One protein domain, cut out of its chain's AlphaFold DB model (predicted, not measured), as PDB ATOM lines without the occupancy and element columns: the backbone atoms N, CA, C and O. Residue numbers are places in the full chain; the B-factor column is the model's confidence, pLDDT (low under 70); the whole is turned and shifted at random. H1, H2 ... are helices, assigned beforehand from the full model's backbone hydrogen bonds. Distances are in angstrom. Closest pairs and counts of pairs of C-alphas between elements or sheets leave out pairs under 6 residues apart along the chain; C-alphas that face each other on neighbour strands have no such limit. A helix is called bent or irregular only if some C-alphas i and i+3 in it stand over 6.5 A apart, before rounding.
ATOM      1  N   THR A  54       4.082 -52.375  14.884       77.00
ATOM      2  CA  THR A  54       5.452 -52.791  14.547       77.00
ATOM      3  C   THR A  54       5.868 -52.315  13.149       77.00
ATOM      4  O   THR A  54       5.025 -52.020  12.300       77.00
ATOM      5  N   ALA A  55       7.176 -52.272  12.869       76.31
ATOM      6  CA  ALA A  55       7.711 -51.809  11.581       76.31
ATOM      7  C   ALA A  55       7.156 -52.590  10.369       76.31
ATOM      8  O   ALA A  55       6.837 -51.993   9.339       76.31
ATOM      9  N   GLU A  56       6.960 -53.903  10.511       76.88
ATOM     10  CA  GLU A  56       6.364 -54.740   9.460       76.88
ATOM     11  C   GLU A  56       4.889 -54.400   9.212       76.88
ATOM     12  O   GLU A  56       4.444 -54.318   8.067       76.88
ATOM     13  N   GLN A  57       4.133 -54.103  10.275       72.12
ATOM     14  CA  GLN A  57       2.745 -53.654  10.145       72.12
ATOM     15  C   GLN A  57       2.666 -52.295   9.443       72.12
ATOM     16  O   GLN A  57       1.802 -52.096   8.594       72.12
ATOM     17  N   VAL A  58       3.590 -51.380   9.746       73.56
ATOM     18  CA  VAL A  58       3.680 -50.073   9.073       73.56
ATOM     19  C   VAL A  58       3.994 -50.239   7.585       73.56
ATOM     20  O   VAL A  58       3.392 -49.563   6.751       73.56
ATOM     21  N   LYS A  59       4.900 -51.155   7.227       78.88
ATOM     22  CA  LYS A  59       5.258 -51.423   5.829       78.88
ATOM     23  C   LYS A  59       4.075 -51.978   5.031       78.88
ATOM     24  O   LYS A  59       3.830 -51.492   3.930       78.88
ATOM     25  N   SER A  60       3.328 -52.923   5.605       77.12
ATOM     26  CA  SER A  60       2.105 -53.464   4.995       77.12
ATOM     27  C   SER A  60       1.055 -52.372   4.791       77.12
ATOM     28  O   SER A  60       0.595 -52.167   3.674       77.12
ATOM     29  N   LEU A  61       0.759 -51.595   5.839       76.00
ATOM     30  CA  LEU A  61      -0.230 -50.512   5.779       76.00
ATOM     31  C   LEU A  61       0.131 -49.446   4.736       76.00
ATOM     32  O   LEU A  61      -0.747 -48.881   4.089       76.00
ATOM     33  N   LYS A  62       1.426 -49.169   4.551       74.88
ATOM     34  CA  LYS A  62       1.905 -48.242   3.519       74.88
ATOM     35  C   LYS A  62       1.725 -48.797   2.101       74.88
ATOM     36  O   LYS A  62       1.506 -48.008   1.185       74.88
ATOM     37  N   GLY A  63       1.841 -50.115   1.925       83.38
ATOM     38  CA  GLY A  63       1.528 -50.797   0.667       83.38
ATOM     39  C   GLY A  63       0.047 -50.664   0.328       83.38
ATOM     40  O   GLY A  63      -0.287 -50.071  -0.694       83.38
ATOM     41  N   ASP A  64      -0.821 -51.071   1.255       77.19
ATOM     42  CA  ASP A  64      -2.276 -51.012   1.078       77.19
ATOM     43  C   ASP A  64      -2.753 -49.586   0.758       77.19
ATOM     44  O   ASP A  64      -3.580 -49.366  -0.127       77.19
ATOM     45  N   LEU A  65      -2.187 -48.584   1.442       79.19
ATOM     46  CA  LEU A  65      -2.520 -47.183   1.196       79.19
ATOM     47  C   LEU A  65      -2.135 -46.728  -0.218       79.19
ATOM     48  O   LEU A  65      -2.889 -45.977  -0.835       79.19
ATOM     49  N   ARG A  66      -0.985 -47.167  -0.744       84.19
ATOM     50  CA  ARG A  66      -0.568 -46.830  -2.115       84.19
ATOM     51  C   ARG A  66      -1.533 -47.397  -3.148       84.19
ATOM     52  O   ARG A  66      -1.915 -46.667  -4.058       84.19
ATOM     53  N   ASP A  67      -1.958 -48.642  -2.980       81.88
ATOM     54  CA  ASP A  67      -2.849 -49.310  -3.932       81.88
ATOM     55  C   ASP A  67      -4.242 -48.667  -3.946       81.88
ATOM     56  O   ASP A  67      -4.838 -48.456  -5.009       81.88
ATOM     57  N   ILE A  68      -4.746 -48.275  -2.772       80.12
ATOM     58  CA  ILE A  68      -6.019 -47.557  -2.643       80.12
ATOM     59  C   ILE A  68      -5.945 -46.189  -3.327       80.12
ATOM     60  O   ILE A  68      -6.866 -45.819  -4.058       80.12
ATOM     61  N   VAL A  69      -4.859 -45.440  -3.115       82.00
ATOM     62  CA  VAL A  69      -4.668 -44.130  -3.754       82.00
ATOM     63  C   VAL A  69      -4.578 -44.280  -5.270       82.00
ATOM     64  O   VAL A  69      -5.312 -43.596  -5.976       82.00
ATOM     65  N   ALA A  70      -3.784 -45.230  -5.769       83.19
ATOM     66  CA  ALA A  70      -3.660 -45.485  -7.203       83.19
ATOM     67  C   ALA A  70      -5.005 -45.874  -7.843       83.19
ATOM     68  O   ALA A  70      -5.349 -45.405  -8.926       83.19
ATOM     69  N   THR A  71      -5.810 -46.686  -7.152       79.69
ATOM     70  CA  THR A  71      -7.154 -47.061  -7.617       79.69
ATOM     71  C   THR A  71      -8.078 -45.849  -7.682       79.69
ATOM     72  O   THR A  71      -8.818 -45.678  -8.650       79.69
ATOM     73  N   LYS A  72      -8.035 -44.985  -6.662       74.62
ATOM     74  CA  LYS A  72      -8.833 -43.757  -6.628       74.62
ATOM     75  C   LYS A  72      -8.434 -42.809  -7.758       74.62
ATOM     76  O   LYS A  72      -9.308 -42.332  -8.470       74.62
ATOM     77  N   GLU A  73      -7.139 -42.593  -7.961       83.38
ATOM     78  CA  GLU A  73      -6.625 -41.769  -9.056       83.38
ATOM     79  C   GLU A  73      -7.035 -42.330 -10.421       83.38
ATOM     80  O   GLU A  73      -7.434 -41.574 -11.302       83.38
ATOM     81  N   ALA A  74      -7.005 -43.653 -10.602       80.88
ATOM     82  CA  ALA A  74      -7.483 -44.280 -11.829       80.88
ATOM     83  C   ALA A  74      -8.982 -44.030 -12.062       80.88
ATOM     84  O   ALA A  74      -9.373 -43.733 -13.186       80.88
ATOM     85  N   ILE A  75      -9.810 -44.104 -11.012       77.75
ATOM     86  CA  ILE A  75     -11.255 -43.821 -11.088       77.75
ATOM     87  C   ILE A  75     -11.517 -42.345 -11.405       77.75
ATOM     88  O   ILE A  75     -12.367 -42.043 -12.243       77.75
ATOM     89  N   ASP A  76     -10.799 -41.435 -10.749       77.44
ATOM     90  CA  ASP A  76     -10.979 -39.990 -10.909       77.44
ATOM     91  C   ASP A  76     -10.528 -39.513 -12.306       77.44
ATOM     92  O   ASP A  76     -11.047 -38.523 -12.819       77.44
ATOM     93  N   ASN A  77      -9.627 -40.256 -12.960       81.12
ATOM     94  CA  ASN A  77      -9.171 -39.994 -14.327       81.12
ATOM     95  C   ASN A  77     -10.044 -40.629 -15.426       81.12
ATOM     96  O   ASN A  77      -9.733 -40.463 -16.608       81.12
ATOM     97  N   ILE A  78     -11.132 -41.336 -15.092       80.75
ATOM     98  CA  ILE A  78     -12.059 -41.859 -16.107       80.75
ATOM     99  C   ILE A  78     -12.806 -40.679 -16.755       80.75
ATOM    100  O   ILE A  78     -13.509 -39.943 -16.053       80.75
ATOM    101  N   PRO A  79     -12.737 -40.502 -18.089       85.50
ATOM    102  CA  PRO A  79     -13.482 -39.461 -18.785       85.50
ATOM    103  C   PRO A  79     -14.987 -39.552 -18.496       85.50
ATOM    104  O   PRO A  79     -15.571 -40.636 -18.521       85.50
ATOM    105  N   ALA A  80     -15.648 -38.409 -18.290       79.19
ATOM    106  CA  ALA A  80     -17.066 -38.360 -17.904       79.19
ATOM    107  C   ALA A  80     -17.984 -39.186 -18.830       79.19
ATOM    108  O   ALA A  80     -18.877 -39.888 -18.358       79.19
ATOM    109  N   LYS A  81     -17.705 -39.171 -20.139       78.38
ATOM    110  CA  LYS A  81     -18.434 -39.950 -21.149       78.38
ATOM    111  C   LYS A  81     -18.277 -41.464 -20.964       78.38
ATOM    112  O   LYS A  81     -19.243 -42.206 -21.108       78.38
ATOM    113  N   GLU A  82     -17.075 -41.934 -20.644       76.94
ATOM    114  CA  GLU A  82     -16.818 -43.357 -20.389       76.94
ATOM    115  C   GLU A  82     -17.458 -43.800 -19.076       76.94
ATOM    116  O   GLU A  82     -18.080 -44.859 -19.011       76.94
ATOM    117  N   ARG A  83     -17.413 -42.939 -18.056       77.94
ATOM    118  CA  ARG A  83     -18.098 -43.165 -16.783       77.94
ATOM    119  C   ARG A  83     -19.613 -43.306 -16.967       77.94
ATOM    120  O   ARG A  83     -20.213 -44.214 -16.394       77.94
ATOM    121  N   GLU A  84     -20.233 -42.454 -17.784       79.44
ATOM    122  CA  GLU A  84     -21.658 -42.564 -18.130       79.44
ATOM    123  C   GLU A  84     -21.980 -43.861 -18.877       79.44
ATOM    124  O   GLU A  84     -22.956 -44.528 -18.535       79.44
ATOM    125  N   LEU A  85     -21.146 -44.269 -19.839       81.50
ATOM    126  CA  LEU A  85     -21.315 -45.538 -20.555       81.50
ATOM    127  C   LEU A  85     -21.212 -46.748 -19.615       81.50
ATOM    128  O   LEU A  85     -22.025 -47.668 -19.711       81.50
ATOM    129  N   MET A  86     -20.272 -46.737 -18.667       79.56
ATOM    130  CA  MET A  86     -20.144 -47.788 -17.650       79.56
ATOM    131  C   MET A  86     -21.384 -47.864 -16.748       79.56
ATOM    132  O   MET A  86     -21.880 -48.958 -16.474       79.56
ATOM    133  N   ILE A  87     -21.929 -46.717 -16.329       81.75
ATOM    134  CA  ILE A  87     -23.161 -46.648 -15.527       81.75
ATOM    135  C   ILE A  87     -24.359 -47.175 -16.326       81.75
ATOM    136  O   ILE A  87     -25.141 -47.979 -15.817       81.75
ATOM    137  N   GLN A  88     -24.495 -46.770 -17.590       78.31
ATOM    138  CA  GLN A  88     -25.567 -47.242 -18.468       78.31
ATOM    139  C   GLN A  88     -25.482 -48.753 -18.711       78.31
ATOM    140  O   GLN A  88     -26.496 -49.442 -18.617       78.31
ATOM    141  N   ALA A  89     -24.283 -49.293 -18.942       80.25
ATOM    142  CA  ALA A  89     -24.065 -50.729 -19.103       80.25
ATOM    143  C   ALA A  89     -24.386 -51.518 -17.817       80.25
ATOM    144  O   ALA A  89     -25.032 -52.568 -17.880       80.25
ATOM    145  N   ALA A  90     -24.000 -51.004 -16.644       75.69
ATOM    146  CA  ALA A  90     -24.331 -51.609 -15.352       75.69
ATOM    147  C   ALA A  90     -25.853 -51.624 -15.092       75.69
ATOM    148  O   ALA A  90     -26.412 -52.639 -14.658       75.69
ATOM    149  N   ASN A  91     -26.542 -50.533 -15.431       75.69
ATOM    150  CA  ASN A  91     -27.998 -50.428 -15.326       75.69
ATOM    151  C   ASN A  91     -28.714 -51.349 -16.331       75.69
ATOM    152  O   ASN A  91     -29.666 -52.043 -15.979       75.69
ATOM    153  N   ALA A  92     -28.227 -51.448 -17.569       75.06
ATOM    154  CA  ALA A  92     -28.782 -52.361 -18.569       75.06
ATOM    155  C   ALA A  92     -28.595 -53.842 -18.178       75.06
ATOM    156  O   ALA A  92     -29.492 -54.669 -18.376       75.06
ATOM    157  N   SER A  93     -27.453 -54.181 -17.572       62.38
ATOM    158  CA  SER A  93     -27.157 -55.527 -17.063       62.38
ATOM    159  C   SER A  93     -28.094 -55.940 -15.917       62.38
ATOM    160  O   SER A  93     -28.592 -57.070 -15.879       62.38
ATOM    161  N   THR A  94     -28.414 -55.015 -15.008       59.09
ATOM    162  CA  THR A  94     -29.327 -55.276 -13.883       59.09
ATOM    163  C   THR A  94     -30.793 -55.382 -14.315       59.09
ATOM    164  O   THR A  94     -31.512 -56.244 -13.801       59.09
ATOM    165  N   VAL A  95     -31.231 -54.611 -15.317       57.34
ATOM    166  CA  VAL A  95     -32.593 -54.705 -15.878       57.34
ATOM    167  C   VAL A  95     -32.845 -56.064 -16.550       57.34
ATOM    168  O   VAL A  95     -33.893 -56.669 -16.315       57.34
ATOM    169  N   ARG A  96     -31.873 -56.626 -17.291       56.59
ATOM    170  CA  ARG A  96     -32.019 -57.966 -17.911       56.59
ATOM    171  C   ARG A  96     -32.147 -59.102 -16.888       56.59
ATOM    172  O   ARG A  96     -32.825 -60.084 -17.167       56.59
ATOM    173  N   ARG A  97     -31.571 -58.973 -15.685       52.62
ATOM    174  CA  ARG A  97     -31.752 -59.971 -14.607       52.62
ATOM    175  C   ARG A  97     -33.137 -59.944 -13.966       52.62
ATOM    176  O   ARG A  97     -33.578 -60.983 -13.484       52.62
ATOM    177  N   LYS A  98     -33.824 -58.798 -13.948       53.75
ATOM    178  CA  LYS A  98     -35.177 -58.694 -13.373       53.75
ATOM    179  C   LYS A  98     -36.249 -59.289 -14.297       53.75
ATOM    180  O   LYS A  98     -37.247 -59.786 -13.794       53.75
ATOM    181  N   GLY A  99     -36.016 -59.296 -15.613       52.69
ATOM    182  CA  GLY A  99     -36.920 -59.889 -16.611       52.69
ATOM    183  C   GLY A  99     -36.809 -61.411 -16.796       52.69
ATOM    184  O   GLY A  99     -37.710 -62.003 -17.368       52.69
ATOM    185  N   ASN A 100     -35.748 -62.055 -16.292       52.69
ATOM    186  CA  ASN A 100     -35.515 -63.507 -16.419       52.69
ATOM    187  C   ASN A 100     -35.959 -64.317 -15.177       52.69
ATOM    188  O   ASN A 100     -35.491 -65.432 -14.959       52.69
ATOM    189  N   LYS A 101     -36.814 -63.731 -14.328       50.78
ATOM    190  CA  LYS A 101     -37.403 -64.349 -13.123       50.78
ATOM    191  C   LYS A 101     -38.941 -64.439 -13.196       50.78
ATOM    192  O   LYS A 101     -39.603 -64.351 -12.164       50.78
ATOM    193  N   SER A 102     -39.497 -64.601 -14.397       43.31
ATOM    194  CA  SER A 102     -40.904 -64.967 -14.617       43.31
ATOM    195  C   SER A 102     -41.000 -66.322 -15.289       43.31
ATOM    196  O   SER A 102     -40.138 -66.590 -16.154       43.31
TER     197      SER A 102
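AT A GLANCE: This is residues 54 to 102 of the 102 residues of an uncharacterized protein of Stachybotrys chartarum (strain CBS 109288 / IBT 7711) (UniProt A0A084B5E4). Two long helices, H1 and then H2, make the two arms of an open V, with the short link of residues 77 to 79 at its corner. The V is flat, nothing fills the space between the arms, and the helices do not cross or pack side by side. The printed part has 49 residues, with two named helices in the order H1, H2 and no named strand; the class is all helix. The whole is extended, with a radius of gyration of the C-alphas of 18.4 A, and the C-alphas span 56 by 29 by 6 A along their three main axes.

HOW THE PARTS SIT: H1, residues 55 to 76, has its centre at (-1.992, -48.041, -0.611) and the N-to-C direction (-0.54, 0.38, -0.75). A tight link of 3 residues joins it to H2, residues 80 to 99. H2 has its centre at (-25.619, -50.088, -17.212) and the N-to-C direction (-0.66, -0.73, 0.16). The two helices are apart, with no C-alpha of the one within 8 A of the other. Residues 54 to 74, 76 to 82 and 84 to 102 stand free. In H1 every O i to N i+4 pair is within hydrogen-bond range; in H2 15 of 16 are.

IN THESE COORDINATES: H1 begins at C-alpha 55, at (7.711, -51.809, 11.581), and is 31.5 A long from first to last C-alpha. H2 begins at C-alpha 80, at (-17.066, -38.360, -17.904), and ends at C-alpha 99, at (-36.920, -59.889, -16.611), 29.3 A from its first C-alpha. Neither helix is bent.

THE WHOLE: The two C-alphas farthest apart are those of Ala 55 and Ser 102, at 56.8 A. The printed part has no cut and ends at Ser 102, the chain's last residue. The mean pLDDT of the printed part is 73.8, and residues 93 to 102 are under 70.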